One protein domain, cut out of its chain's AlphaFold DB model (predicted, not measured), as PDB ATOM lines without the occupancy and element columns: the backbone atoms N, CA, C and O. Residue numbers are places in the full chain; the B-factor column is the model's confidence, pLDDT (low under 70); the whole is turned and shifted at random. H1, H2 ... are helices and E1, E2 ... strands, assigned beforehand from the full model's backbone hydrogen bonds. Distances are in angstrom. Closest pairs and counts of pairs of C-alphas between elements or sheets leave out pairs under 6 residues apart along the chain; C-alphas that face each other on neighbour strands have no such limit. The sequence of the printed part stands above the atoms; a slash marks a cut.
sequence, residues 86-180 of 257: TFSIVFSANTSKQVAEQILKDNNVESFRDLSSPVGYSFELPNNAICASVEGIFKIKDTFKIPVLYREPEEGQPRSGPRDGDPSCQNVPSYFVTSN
ATOM      1  N   THR A  86     -11.157 -45.128   6.833       74.81
ATOM      2  CA  THR A  86     -12.514 -44.709   7.177       74.81
ATOM      3  C   THR A  86     -12.795 -43.338   6.584       74.81
ATOM      4  O   THR A  86     -12.092 -42.358   6.847       74.81
ATOM      5  N   PHE A  87     -13.859 -43.266   5.795       77.56
ATOM      6  CA  PHE A  87     -14.388 -42.056   5.201       77.56
ATOM      7  C   PHE A  87     -15.727 -41.677   5.826       77.56
ATOM      8  O   PHE A  87     -16.451 -42.513   6.360       77.56
ATOM      9  N   SER A  88     -16.087 -40.404   5.737       74.50
ATOM     10  CA  SER A  88     -17.426 -39.904   6.003       74.50
ATOM     11  C   SER A  88     -17.897 -38.987   4.878       74.50
ATOM     12  O   SER A  88     -17.103 -38.299   4.235       74.50
ATOM     13  N   ILE A  89     -19.208 -38.953   4.661       75.06
ATOM     14  CA  ILE A  89     -19.872 -38.122   3.656       75.06
ATOM     15  C   ILE A  89     -21.219 -37.635   4.182       75.06
ATOM     16  O   ILE A  89     -21.849 -38.304   4.999       75.06
ATOM     17  N   VAL A  90     -21.683 -36.482   3.701       72.25
ATOM     18  CA  VAL A  90     -23.011 -35.947   4.024       72.25
ATOM     19  C   VAL A  90     -23.743 -35.614   2.733       72.25
ATOM     20  O   VAL A  90     -23.294 -34.767   1.960       72.25
ATOM     21  N   PHE A  91     -24.890 -36.247   2.511       70.56
ATOM     22  CA  PHE A  91     -25.719 -36.037   1.331       70.56
ATOM     23  C   PHE A  91     -26.621 -34.808   1.470       70.56
ATOM     24  O   PHE A  91     -26.952 -34.368   2.576       70.56
ATOM     25  N   SER A  92     -26.998 -34.220   0.331       71.38
ATOM     26  CA  SER A  92     -27.943 -33.102   0.308       71.38
ATOM     27  C   SER A  92     -29.295 -33.522   0.899       71.38
ATOM     28  O   SER A  92     -29.685 -34.683   0.801       71.38
ATOM     29  N   ALA A  93     -30.054 -32.581   1.471       65.94
ATOM     30  CA  ALA A  93     -31.380 -32.878   2.030       65.94
ATOM     31  C   ALA A  93     -32.393 -33.384   0.980       65.94
ATOM     32  O   ALA A  93     -33.401 -33.984   1.341       65.94
ATOM     33  N   ASN A  94     -32.117 -33.158  -0.309       71.31
ATOM     34  CA  ASN A  94     -32.948 -33.613  -1.422       71.31
ATOM     35  C   ASN A  94     -32.593 -35.041  -1.875       71.31
ATOM     36  O   ASN A  94     -33.319 -35.630  -2.673       71.31
ATOM     37  N   THR A  95     -31.486 -35.600  -1.385       75.31
ATOM     38  CA  THR A  95     -31.076 -36.973  -1.672       75.31
ATOM     39  C   THR A  95     -31.788 -37.913  -0.703       75.31
ATOM     40  O   THR A  95     -31.609 -37.820   0.512       75.31
ATOM     41  N   SER A  96     -32.607 -38.832  -1.220       81.62
ATOM     42  CA  SER A  96     -33.269 -39.825  -0.370       81.62
ATOM     43  C   SER A  96     -32.263 -40.836   0.188       81.62
ATOM     44  O   SER A  96     -31.239 -41.116  -0.436       81.62
ATOM     45  N   LYS A  97     -32.587 -41.437   1.342       81.81
ATOM     46  CA  LYS A  97     -31.768 -42.485   1.976       81.81
ATOM     47  C   LYS A  97     -31.422 -43.612   0.994       81.81
ATOM     48  O   LYS A  97     -30.262 -43.943   0.812       81.81
ATOM     49  N   GLN A  98     -32.426 -44.130   0.288       85.06
ATOM     50  CA  GLN A  98     -32.254 -45.212  -0.691       85.06
ATOM     51  C   GLN A  98     -31.286 -44.840  -1.824       85.06
ATOM     52  O   GLN A  98     -30.468 -45.661  -2.226       85.06
ATOM     53  N   VAL A  99     -31.360 -43.601  -2.326       85.69
ATOM     54  CA  VAL A  99     -30.461 -43.120  -3.385       85.69
ATOM     55  C   VAL A  99     -29.034 -42.978  -2.859       85.69
ATOM     56  O   VAL A  99     -28.099 -43.396  -3.536       85.69
ATOM     57  N   ALA A 100     -28.860 -42.437  -1.652       82.62
ATOM     58  CA  ALA A 100     -27.549 -42.295  -1.023       82.62
ATOM     59  C   ALA A 100     -26.864 -43.654  -0.788       82.62
ATOM     60  O   ALA A 100     -25.696 -43.829  -1.123       82.62
ATOM     61  N   GLU A 101     -27.601 -44.642  -0.280       87.88
ATOM     62  CA  GLU A 101     -27.082 -45.997  -0.059       87.88
ATOM     63  C   GLU A 101     -26.722 -46.711  -1.360       87.88
ATOM     64  O   GLU A 101     -25.699 -47.392  -1.425       87.88
ATOM     65  N   GLN A 102     -27.547 -46.558  -2.402       88.69
ATOM     66  CA  GLN A 102     -27.261 -47.144  -3.709       88.69
ATOM     67  C   GLN A 102     -26.000 -46.533  -4.318       88.69
ATOM     68  O   GLN A 102     -25.136 -47.265  -4.787       88.69
ATOM     69  N   ILE A 103     -25.854 -45.210  -4.224       88.06
ATOM     70  CA  ILE A 103     -24.643 -44.498  -4.634       88.06
ATOM     71  C   ILE A 103     -23.401 -45.091  -3.961       88.06
ATOM     72  O   ILE A 103     -22.406 -45.337  -4.636       88.06
ATOM     73  N   LEU A 104     -23.431 -45.313  -2.646       87.62
ATOM     74  CA  LEU A 104     -22.273 -45.853  -1.931       87.62
ATOM     75  C   LEU A 104     -21.945 -47.275  -2.417       87.62
ATOM     76  O   LEU A 104     -20.792 -47.562  -2.739       87.62
ATOM     77  N   LYS A 105     -22.961 -48.129  -2.578       88.88
ATOM     78  CA  LYS A 105     -22.794 -49.497  -3.099       88.88
ATOM     79  C   LYS A 105     -22.223 -49.526  -4.518       88.88
ATOM     80  O   LYS A 105     -21.301 -50.292  -4.779       88.88
ATOM     81  N   ASP A 106     -22.707 -48.654  -5.402       89.19
ATOM     82  CA  ASP A 106     -22.215 -48.526  -6.783       89.19
ATOM     83  C   ASP A 106     -20.739 -48.082  -6.847       89.19
ATOM     84  O   ASP A 106     -20.094 -48.215  -7.885       89.19
ATOM     85  N   ASN A 107     -20.190 -47.573  -5.737       87.88
ATOM     86  CA  ASN A 107     -18.808 -47.117  -5.601       87.88
ATOM     87  C   ASN A 107     -17.984 -47.988  -4.632       87.88
ATOM     88  O   ASN A 107     -17.084 -47.493  -3.955       87.88
ATOM     89  N   ASN A 108     -18.262 -49.294  -4.587       84.88
ATOM     90  CA  ASN A 108     -17.551 -50.310  -3.792       84.88
ATOM     91  C   ASN A 108     -17.556 -50.074  -2.274       84.88
ATOM     92  O   ASN A 108     -16.639 -50.503  -1.573       84.88
ATOM     93  N   VAL A 109     -18.579 -49.402  -1.752       84.56
ATOM     94  CA  VAL A 109     -18.804 -49.352  -0.309       84.56
ATOM     95  C   VAL A 109     -19.663 -50.547   0.089       84.56
ATOM     96  O   VAL A 109     -20.871 -50.569  -0.153       84.56
ATOM     97  N   GLU A 110     -19.037 -51.553   0.696       82.69
ATOM     98  CA  GLU A 110     -19.724 -52.785   1.111       82.69
ATOM     99  C   GLU A 110     -20.574 -52.587   2.368       82.69
ATOM    100  O   GLU A 110     -21.661 -53.155   2.496       82.69
ATOM    101  N   SER A 111     -20.090 -51.761   3.294       82.56
ATOM    102  CA  SER A 111     -20.776 -51.456   4.542       82.56
ATOM    103  C   SER A 111     -20.602 -49.992   4.920       82.56
ATOM    104  O   SER A 111     -19.580 -49.364   4.642       82.56
ATOM    105  N   PHE A 112     -21.637 -49.437   5.540       84.31
ATOM    106  CA  PHE A 112     -21.652 -48.061   6.006       84.31
ATOM    107  C   PHE A 112     -22.501 -47.945   7.269       84.31
ATOM    108  O   PHE A 112     -23.477 -48.669   7.470       84.31
ATOM    109  N   ARG A 113     -22.120 -47.001   8.121       81.19
ATOM    110  CA  ARG A 113     -22.823 -46.614   9.336       81.19
ATOM    111  C   ARG A 113     -23.557 -45.303   9.087       81.19
ATOM    112  O   ARG A 113     -22.927 -44.317   8.703       81.19
ATOM    113  N   ASP A 114     -24.860 -45.292   9.357       76.50
ATOM    114  CA  ASP A 114     -25.673 -44.073   9.359       76.50
ATOM    115  C   ASP A 114     -25.118 -43.070  10.386       76.50
ATOM    116  O   ASP A 114     -24.913 -43.390  11.560       76.50
ATOM    117  N   LEU A 115     -24.904 -41.837   9.940       67.00
ATOM    118  CA  LEU A 115     -24.676 -40.676  10.788       67.00
ATOM    119  C   LEU A 115     -26.015 -39.949  10.950       67.00
ATOM    120  O   LEU A 115     -26.777 -39.794   9.993       67.00
ATOM    121  N   SER A 116     -26.329 -39.529  12.174       57.38
ATOM    122  CA  SER A 116     -27.568 -38.804  12.467       57.38
ATOM    123  C   SER A 116     -27.670 -37.498  11.668       57.38
ATOM    124  O   SER A 116     -26.659 -36.886  11.337       57.38
ATOM    125  N   SER A 117     -28.915 -37.085  11.387       48.09
ATOM    126  CA  SER A 117     -29.301 -35.977  10.495       48.09
ATOM    127  C   SER A 117     -28.345 -34.768  10.498       48.09
ATOM    128  O   SER A 117     -28.045 -34.233  11.571       48.09
ATOM    129  N   PRO A 118     -27.934 -34.244   9.321       54.03
ATOM    130  CA  PRO A 118     -28.329 -34.627   7.952       54.03
ATOM    131  C   PRO A 118     -27.884 -36.043   7.548       54.03
ATOM    132  O   PRO A 118     -26.986 -36.582   8.176       54.03
ATOM    133  N   VAL A 119     -28.510 -36.625   6.507       62.72
ATOM    134  CA  VAL A 119     -28.199 -37.976   5.986       62.72
ATOM    135  C   VAL A 119     -26.709 -38.065   5.662       62.72
ATOM    136  O   VAL A 119     -26.251 -37.575   4.628       62.72
ATOM    137  N   GLY A 120     -25.947 -38.646   6.578       71.31
ATOM    138  CA  GLY A 120     -24.519 -38.848   6.438       71.31
ATOM    139  C   GLY A 120     -24.176 -40.309   6.629       71.31
ATOM    140  O   GLY A 120     -24.913 -41.048   7.273       71.31
ATOM    141  N   TYR A 121     -23.045 -40.714   6.071       75.06
ATOM    142  CA  TYR A 121     -22.542 -42.074   6.183       75.06
ATOM    143  C   TYR A 121     -21.072 -42.050   6.543       75.06
ATOM    144  O   TYR A 121     -20.330 -41.211   6.036       75.06
ATOM    145  N   SER A 122     -20.668 -42.986   7.394       79.69
ATOM    146  CA  SER A 122     -19.275 -43.326   7.674       79.69
ATOM    147  C   SER A 122     -19.019 -44.733   7.146       79.69
ATOM    148  O   SER A 122     -19.849 -45.617   7.355       79.69
ATOM    149  N   PHE A 123     -17.941 -44.935   6.398       80.50
ATOM    150  CA  PHE A 123     -17.695 -46.177   5.672       80.50
ATOM    151  C   PHE A 123     -16.217 -46.409   5.399       80.50
ATOM    152  O   PHE A 123     -15.437 -45.464   5.348       80.50
ATOM    153  N   GLU A 124     -15.844 -47.662   5.179       81.69
ATOM    154  CA  GLU A 124     -14.473 -48.044   4.852       81.69
ATOM    155  C   GLU A 124     -14.346 -48.361   3.363       81.69
ATOM    156  O   GLU A 124     -15.253 -48.939   2.759       81.69
ATOM    157  N   LEU A 125     -13.216 -47.976   2.771       76.06
ATOM    158  CA  LEU A 125     -12.849 -48.395   1.421       76.06
ATOM    159  C   LEU A 125     -11.606 -49.286   1.477       76.06
ATOM    160  O   LEU A 125     -10.624 -48.915   2.132       76.06
ATOM    161  N   PRO A 126     -11.607 -50.432   0.772       67.75
ATOM    162  CA  PRO A 126     -10.433 -51.283   0.708       67.75
ATOM    163  C   PRO A 126      -9.351 -50.610  -0.146       67.75
ATOM    164  O   PRO A 126      -9.637 -49.979  -1.168       67.75
ATOM    165  N   ASN A 127      -8.088 -50.751   0.263       66.75
ATOM    166  CA  ASN A 127      -6.957 -50.042  -0.347       66.75
ATOM    167  C   ASN A 127      -6.839 -50.286  -1.866       66.75
ATOM    168  O   ASN A 127      -6.562 -49.374  -2.639       66.75
ATOM    169  N   ASN A 128      -7.133 -51.505  -2.327       71.75
ATOM    170  CA  ASN A 128      -7.079 -51.867  -3.746       71.75
ATOM    171  C   ASN A 128      -8.193 -51.239  -4.611       71.75
ATOM    172  O   ASN A 128      -8.044 -51.197  -5.832       71.75
ATOM    173  N   ALA A 129      -9.287 -50.754  -4.016       72.50
ATOM    174  CA  ALA A 129     -10.394 -50.105  -4.726       72.50
ATOM    175  C   ALA A 129     -10.510 -48.606  -4.420       72.50
ATOM    176  O   ALA A 129     -11.316 -47.921  -5.051       72.50
ATOM    177  N   ILE A 130      -9.695 -48.081  -3.496       77.75
ATOM    178  CA  ILE A 130      -9.840 -46.731  -2.945       77.75
ATOM    179  C   ILE A 130      -9.917 -45.660  -4.033       77.75
ATOM    180  O   ILE A 130     -10.845 -44.857  -4.031       77.75
ATOM    181  N   CYS A 131      -9.020 -45.684  -5.023       80.12
ATOM    182  CA  CYS A 131      -9.024 -44.661  -6.060       80.12
ATOM    183  C   CYS A 131     -10.179 -44.802  -7.043       80.12
ATOM    184  O   CYS A 131     -10.775 -43.793  -7.404       80.12
ATOM    185  N   ALA A 132     -10.562 -46.023  -7.418       80.25
ATOM    186  CA  ALA A 132     -11.727 -46.229  -8.272       80.25
ATOM    187  C   ALA A 132     -13.019 -45.751  -7.581       80.25
ATOM    188  O   ALA A 132     -13.845 -45.076  -8.198       80.25
ATOM    189  N   SER A 133     -13.159 -46.044  -6.286       83.88
ATOM    190  CA  SER A 133     -14.279 -45.608  -5.453       83.88
ATOM    191  C   SER A 133     -14.317 -44.093  -5.276       83.88
ATOM    192  O   SER A 133     -15.339 -43.471  -5.550       83.88
ATOM    193  N   VAL A 134     -13.205 -43.469  -4.879       83.00
ATOM    194  CA  VAL A 134     -13.132 -42.011  -4.703       83.00
ATOM    195  C   VAL A 134     -13.367 -41.285  -6.033       83.00
ATOM    196  O   VAL A 134     -14.085 -40.287  -6.055       83.00
ATOM    197  N   GLU A 135     -12.848 -41.793  -7.155       84.00
ATOM    198  CA  GLU A 135     -13.121 -41.243  -8.491       84.00
ATOM    199  C   GLU A 135     -14.598 -41.323  -8.879       84.00
ATOM    200  O   GLU A 135     -15.146 -40.375  -9.452       84.00
ATOM    201  N   GLY A 136     -15.257 -42.446  -8.597       84.94
ATOM    202  CA  GLY A 136     -16.682 -42.610  -8.860       84.94
ATOM    203  C   GLY A 136     -17.541 -41.682  -7.994       84.94
ATOM    204  O   GLY A 136     -18.404 -40.973  -8.517       84.94
ATOM    205  N   ILE A 137     -17.213 -41.565  -6.706       86.88
ATOM    206  CA  ILE A 137     -17.860 -40.642  -5.763       86.88
ATOM    207  C   ILE A 137     -17.610 -39.174  -6.170       86.88
ATOM    208  O   ILE A 137     -18.514 -38.342  -6.094       86.88
ATOM    209  N   PHE A 138     -16.426 -38.828  -6.682       84.00
ATOM    210  CA  PHE A 138     -16.124 -37.470  -7.158       84.00
ATOM    211  C   PHE A 138     -17.025 -37.023  -8.318       84.00
ATOM    212  O   PHE A 138     -17.427 -35.855  -8.394       84.00
ATOM    213  N   LYS A 139     -17.398 -37.946  -9.213       85.31
ATOM    214  CA  LYS A 139     -18.270 -37.649 -10.365       85.31
ATOM    215  C   LYS A 139     -19.675 -37.208  -9.958       85.31
ATOM    216  O   LYS A 139     -20.335 -36.533 -10.738       85.31
ATOM    217  N   ILE A 140     -20.106 -37.548  -8.747       82.69
ATOM    218  CA  ILE A 140     -21.446 -37.257  -8.219       82.69
ATOM    219  C   ILE A 140     -21.425 -36.273  -7.041       82.69
ATOM    220  O   ILE A 140     -22.422 -36.143  -6.330       82.69
ATOM    221  N   LYS A 141     -20.306 -35.568  -6.828       78.38
ATOM    222  CA  LYS A 141     -20.102 -34.635  -5.705       78.38
ATOM    223  C   LYS A 141     -21.207 -33.590  -5.525       78.38
ATOM    224  O   LYS A 141     -21.442 -33.133  -4.413       78.38
ATOM    225  N   ASP A 142     -21.916 -33.253  -6.600       76.69
ATOM    226  CA  ASP A 142     -23.003 -32.269  -6.600       76.69
ATOM    227  C   ASP A 142     -24.274 -32.784  -5.887       76.69
ATOM    228  O   ASP A 142     -25.171 -32.008  -5.565       76.69
ATOM    229  N   THR A 143     -24.350 -34.089  -5.601       74.56
ATOM    230  CA  THR A 143     -25.414 -34.702  -4.779       74.56
ATOM    231  C   THR A 143     -25.146 -34.588  -3.276       74.56
ATOM    232  O   THR A 143     -26.016 -34.903  -2.450       74.56
ATOM    233  N   PHE A 144     -23.943 -34.152  -2.897       73.50
ATOM    234  CA  PHE A 144     -23.540 -34.037  -1.505       73.50
ATOM    235  C   PHE A 144     -23.947 -32.685  -0.948       73.50
ATOM    236  O   PHE A 144     -24.018 -31.678  -1.649       73.50
ATOM    237  N   LYS A 145     -24.187 -32.648   0.360       66.38
ATOM    238  CA  LYS A 145     -24.314 -31.383   1.075       66.38
ATOM    239  C   LYS A 145     -22.982 -30.646   1.048       66.38
ATOM    240  O   LYS A 145     -22.978 -29.435   0.894       66.38
ATOM    241  N   ILE A 146     -21.876 -31.378   1.187       64.94
ATOM    242  CA  ILE A 146     -20.517 -30.848   1.107       64.94
ATOM    243  C   ILE A 146     -19.763 -31.710   0.087       64.94
ATOM    244  O   ILE A 146     -19.681 -32.919   0.298       64.94
ATOM    245  N   PRO A 147     -19.234 -31.147  -1.015       66.44
ATOM    246  CA  PRO A 147     -18.696 -31.926  -2.133       66.44
ATOM    247  C   PRO A 147     -17.254 -32.389  -1.879       66.44
ATOM    248  O   PRO A 147     -16.389 -32.232  -2.738       66.44
ATOM    249  N   VAL A 148     -16.993 -32.926  -0.687       67.06
ATOM    250  CA  VAL A 148     -15.713 -33.515  -0.275       67.06
ATOM    251  C   VAL A 148     -15.974 -34.766   0.565       67.06
ATOM    252  O   VAL A 148     -16.996 -34.865   1.248       67.06
ATOM    253  N   LEU A 149     -15.038 -35.708   0.523       73.88
ATOM    254  CA  LEU A 149     -14.980 -36.864   1.408       73.88
ATOM    255  C   LEU A 149     -14.106 -36.563   2.618       73.88
ATOM    256  O   LEU A 149     -13.004 -36.039   2.483       73.88
ATOM    257  N   TYR A 150     -14.573 -36.950   3.797       72.00
ATOM    258  CA  TYR A 150     -13.841 -36.775   5.046       72.00
ATOM    259  C   TYR A 150     -13.102 -38.053   5.392       72.00
ATOM    260  O   TYR A 150     -13.753 -39.049   5.658       72.00
ATOM    261  N   ARG A 151     -11.775 -38.044   5.446       73.38
ATOM    262  CA  ARG A 151     -10.992 -39.182   5.936       73.38
ATOM    263  C   ARG A 151     -10.764 -39.050   7.439       73.38
ATOM    264  O   ARG A 151     -10.259 -38.024   7.897       73.38
ATOM    265  N   GLU A 152     -11.103 -40.070   8.213       67.06
ATOM    266  CA  GLU A 152     -10.782 -40.109   9.641       67.06
ATOM    267  C   GLU A 152      -9.266 -40.334   9.855       67.06
ATOM    268  O   GLU A 152      -8.625 -41.020   9.058       67.06
ATOM    269  N   PRO A 153      -8.645 -39.722  10.885       57.41
ATOM    270  CA  PRO A 153      -7.274 -40.041  11.274       57.41
ATOM    271  C   PRO A 153      -7.128 -41.526  11.595       57.41
ATOM    272  O   PRO A 153      -7.927 -42.056  12.363       57.41
ATOM    273  N   GLU A 154      -6.057 -42.152  11.114       58.56
ATOM    274  CA  GLU A 154      -5.643 -43.455  11.636       58.56
ATOM    275  C   GLU A 154      -5.191 -43.333  13.096       58.56
ATOM    276  O   GLU A 154      -4.642 -42.309  13.531       58.56
ATOM    277  N   GLU A 155      -5.422 -44.396  13.863       48.66
ATOM    278  CA  GLU A 155      -4.973 -44.494  15.246       48.66
ATOM    279  C   GLU A 155      -3.437 -44.368  15.297       48.66
ATOM    280  O   GLU A 155      -2.712 -45.142  14.678       48.66
ATOM    281  N   GLY A 156      -2.927 -43.345  15.992       47.00
ATOM    282  CA  GLY A 156      -1.487 -43.072  16.095       47.00
ATOM    283  C   GLY A 156      -0.926 -42.035  15.114       47.00
ATOM    284  O   GLY A 156       0.217 -41.614  15.295       47.00
ATOM    285  N   GLN A 157      -1.701 -41.543  14.139       43.66
ATOM    286  CA  GLN A 157      -1.247 -40.441  13.281       43.66
ATOM    287  C   GLN A 157      -1.368 -39.074  13.984       43.66
ATOM    288  O   GLN A 157      -2.369 -38.804  14.663       43.66
ATOM    289  N   PRO A 158      -0.380 -38.166  13.822       36.47
ATOM    290  CA  PRO A 158      -0.437 -36.835  14.409       36.47
ATOM    291  C   PRO A 158      -1.695 -36.085  13.949       36.47
ATOM    292  O   PRO A 158      -2.030 -35.987  12.766       36.47
ATOM    293  N   ARG A 159      -2.427 -35.544  14.929       41.88
ATOM    294  CA  ARG A 159      -3.694 -34.824  14.726       41.88
ATOM    295  C   ARG A 159      -3.501 -33.412  14.150       41.88
ATOM    296  O   ARG A 159      -4.491 -32.739  13.907       41.88
ATOM    297  N   SER A 160      -2.263 -32.983  13.903       34.88
ATOM    298  CA  SER A 160      -1.898 -31.664  13.373       34.88
ATOM    299  C   SER A 160      -0.625 -31.750  12.521       34.88
ATOM    300  O   SER A 160       0.361 -32.322  12.982       34.88
ATOM    301  N   GLY A 161      -0.634 -31.158  11.320       33.97
ATOM    302  CA  GLY A 161       0.515 -31.097  10.401       33.97
ATOM    303  C   GLY A 161       0.124 -31.380   8.941       33.97
ATOM    304  O   GLY A 161      -0.980 -31.877   8.701       33.97
ATOM    305  N   PRO A 162       0.987 -31.058   7.955       33.66
ATOM    306  CA  PRO A 162       0.835 -31.561   6.593       33.66
ATOM    307  C   PRO A 162       0.888 -33.090   6.656       33.66
ATOM    308  O   PRO A 162       1.838 -33.649   7.202       33.66
ATOM    309  N   ARG A 163      -0.167 -33.765   6.195       49.88
ATOM    310  CA  ARG A 163      -0.234 -35.227   6.212       49.88
ATOM    311  C   ARG A 163       0.398 -35.769   4.941       49.88
ATOM    312  O   ARG A 163      -0.196 -35.670   3.872       49.88
ATOM    313  N   ASP A 164       1.568 -36.372   5.079       39.09
ATOM    314  CA  ASP A 164       2.037 -37.352   4.109       39.09
ATOM    315  C   ASP A 164       1.031 -38.517   4.097       39.09
ATOM    316  O   ASP A 164       0.735 -39.097   5.143       39.09
ATOM    317  N   GLY A 165       0.455 -38.834   2.934       48.62
ATOM    318  CA  GLY A 165      -0.388 -40.023   2.762       48.62
ATOM    319  C   GLY A 165      -1.893 -39.794   2.624       48.62
ATOM    320  O   GLY A 165      -2.657 -40.721   2.889       48.62
ATOM    321  N   ASP A 166      -2.363 -38.610   2.220       52.91
ATOM    322  CA  ASP A 166      -3.706 -38.528   1.628       52.91
ATOM    323  C   ASP A 166      -3.726 -39.301   0.299       52.91
ATOM    324  O   ASP A 166      -2.788 -39.167  -0.493       52.91
ATOM    325  N   PRO A 167      -4.748 -40.142   0.044       56.62
ATOM    326  CA  PRO A 167      -4.796 -40.934  -1.175       56.62
ATOM    327  C   PRO A 167      -4.871 -40.006  -2.391       56.62
ATOM    328  O   PRO A 167      -5.900 -39.393  -2.676       56.62
ATOM    329  N   SER A 168      -3.749 -39.896  -3.102       62.78
ATOM    330  CA  SER A 168      -3.652 -39.145  -4.348       62.78
ATOM    331  C   SER A 168      -4.128 -40.029  -5.492       62.78
ATOM    332  O   SER A 168      -3.418 -40.926  -5.945       62.78
ATOM    333  N   CYS A 169      -5.344 -39.774  -5.961       73.06
ATOM    334  CA  CYS A 169      -5.921 -40.469  -7.102       73.06
ATOM    335  C   CYS A 169      -5.840 -39.570  -8.335       73.06
ATOM    336  O   CYS A 169      -6.281 -38.426  -8.301       73.06
ATOM    337  N   GLN A 170      -5.275 -40.083  -9.429       71.81
ATOM    338  CA  GLN A 170      -4.878 -39.288 -10.598       71.81
ATOM    339  C   GLN A 170      -6.004 -38.411 -11.183       71.81
ATOM    340  O   GLN A 170      -5.731 -37.307 -11.653       71.81
ATOM    341  N   ASN A 171      -7.260 -38.874 -11.150       75.38
ATOM    342  CA  ASN A 171      -8.409 -38.141 -11.700       75.38
ATOM    343  C   ASN A 171      -9.253 -37.420 -10.640       75.38
ATOM    344  O   ASN A 171     -10.345 -36.929 -10.939       75.38
ATOM    345  N   VAL A 172      -8.768 -37.370  -9.401       69.38
ATOM    346  CA  VAL A 172      -9.440 -36.731  -8.276       69.38
ATOM    347  C   VAL A 172      -8.600 -35.536  -7.860       69.38
ATOM    348  O   VAL A 172      -7.430 -35.696  -7.517       69.38
ATOM    349  N   PRO A 173      -9.165 -34.322  -7.854       67.62
ATOM    350  CA  PRO A 173      -8.454 -33.185  -7.307       67.62
ATOM    351  C   PRO A 173      -8.064 -33.444  -5.849       67.62
ATOM    352  O   PRO A 173      -8.893 -33.900  -5.061       67.62
ATOM    353  N   SER A 174      -6.835 -33.089  -5.476       61.72
ATOM    354  CA  SER A 174      -6.294 -33.295  -4.122       61.72
ATOM    355  C   SER A 174      -7.153 -32.681  -3.012       61.72
ATOM    356  O   SER A 174      -7.101 -33.114  -1.870       61.72
ATOM    357  N   TYR A 175      -7.991 -31.701  -3.352       63.59
ATOM    358  CA  TYR A 175      -8.922 -31.066  -2.432       63.59
ATOM    359  C   TYR A 175     -10.124 -31.933  -2.027       63.59
ATOM    360  O   TYR A 175     -10.815 -31.598  -1.063       63.59
ATOM    361  N   PHE A 176     -10.449 -32.970  -2.805       68.00
ATOM    362  CA  PHE A 176     -11.711 -33.697  -2.670       68.00
ATOM    363  C   PHE A 176     -11.732 -34.641  -1.469       68.00
ATOM    364  O   PHE A 176     -12.788 -34.831  -0.875       68.00
ATOM    365  N   VAL A 177     -10.587 -35.210  -1.100       69.69
ATOM    366  CA  VAL A 177     -10.433 -35.987   0.130       69.69
ATOM    367  C   VAL A 177      -9.784 -35.076   1.160       69.69
ATOM    368  O   VAL A 177      -8.683 -34.584   0.950       69.69
ATOM    369  N   THR A 178     -10.479 -34.815   2.263       64.50
ATOM    370  CA  THR A 178      -9.997 -33.939   3.331       64.50
ATOM    371  C   THR A 178      -9.864 -34.708   4.637       64.50
ATOM    372  O   THR A 178     -10.754 -35.455   5.044       64.50
ATOM    373  N   SER A 179      -8.736 -34.524   5.312       57.94
ATOM    374  CA  SER A 179      -8.487 -35.087   6.633       57.94
ATOM    375  C   SER A 179      -9.395 -34.456   7.694       57.94
ATOM    376  O   SER A 179      -9.401 -33.239   7.888       57.94
ATOM    377  N   ASN A 180     -10.086 -35.295   8.465       55.84
ATOM    378  CA  ASN A 180     -10.796 -34.925   9.686       55.84
ATOM    379  C   ASN A 180      -9.831 -34.932  10.894       55.84
ATOM    380  O   ASN A 180     -10.024 -35.642  11.879       55.84
TER     381      ASN A 180
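Overview. This is residues 86 to 180 of the 257 residues of an uncharacterized protein of Candidatus Liptonbacteria bacterium RIFCSPLOWO2_01_FULL_53_13 (UniProt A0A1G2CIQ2). A twisted sheet of five short strands has two helices, H1 and H2, over one face and no named helix over the other. Beyond its E4 and E5 side, the long unnamed stretch of residues 152 to 176 loops wide and makes one end of the longest axis, with H1 at the other. The printed part has 95 residues, with two named helices and five named strands in the order E1, H1, E2, E3, H2, E4, E5; the mixed sheet runs E2, E3, E1, E4, E5. The class is mixed, helices and strands, with 41 of the 95 residues in named elements. The whole is compact, with a radius of gyration of the C-alphas of 12.9 A and spans of 36 by 27 by 22 A.

Arrangement. In the sheet, E1, residues 86 to 90, is an inner strand between E3, residues 120 to 125, and E4, residues 149 to 151, and it is antiparallel to both. N 87 and O 123 are 2.7 A apart, and N 88 and O 150 are 2.7 A apart, within hydrogen-bond range. The edge strand E2, residues 112 to 115, forms a hairpin with E3, with N 113 and O 122 at 2.8 A. The other edge strand, E5, residues 177 to 179, is parallel to E4, with N 178 and O 149 at 2.8 A. The sheet is only just strongly twisted, its C-alphas lying up to 4.1 A off the best plane. H1, residues 97 to 106, is on the sheet at a height of 10.1 A, over E3 and along the strands, at 14 degrees to E3 on the local plane. H2, residues 130 to 139, is on the same face at a height of 8.5 A, over none of the strands, but only just: 2 of its C-alphas fall on E4. The closest C-alphas of E3 and H2 are those of Leu 125 and Ser 133, 7.6 A apart. H1 and H2 are close but not clearly touching, at a steep tilt of 47 degrees, opposite ways; their closest C-alphas, those of Leu 104 and Ile 137, are 7.8 A apart. E1, H1, E2 and E3, H2, E4 are split strand-helix-strand units, two strands running the same way with another strand between them in the sheet, and both crossovers are right-handed. In H1 and H2 every O i to N i+4 pair is within hydrogen-bond range.

Along the chain. E1 begins at C-alpha 86, (-12.514, -44.709, 7.177), and is 14.0 A long. E3 is 15.9 A long, H1 14.3 A and H2 14.4 A. H2 ends at C-alpha 139, (-18.270, -37.649, -10.365). E5 ends at C-alpha 179, (-8.487, -35.087, 6.633).

Size, cuts and confidence. The two C-alphas farthest apart, those of Gln 98 and Gly 161, are 37.4 A apart. The printed part has no cut, and the link from E4 to E5 is long, 25 residues. The mean pLDDT of the printed part is 70.4, and 38 residues are under 70, among them residues 152 to 168 and 172 to 180.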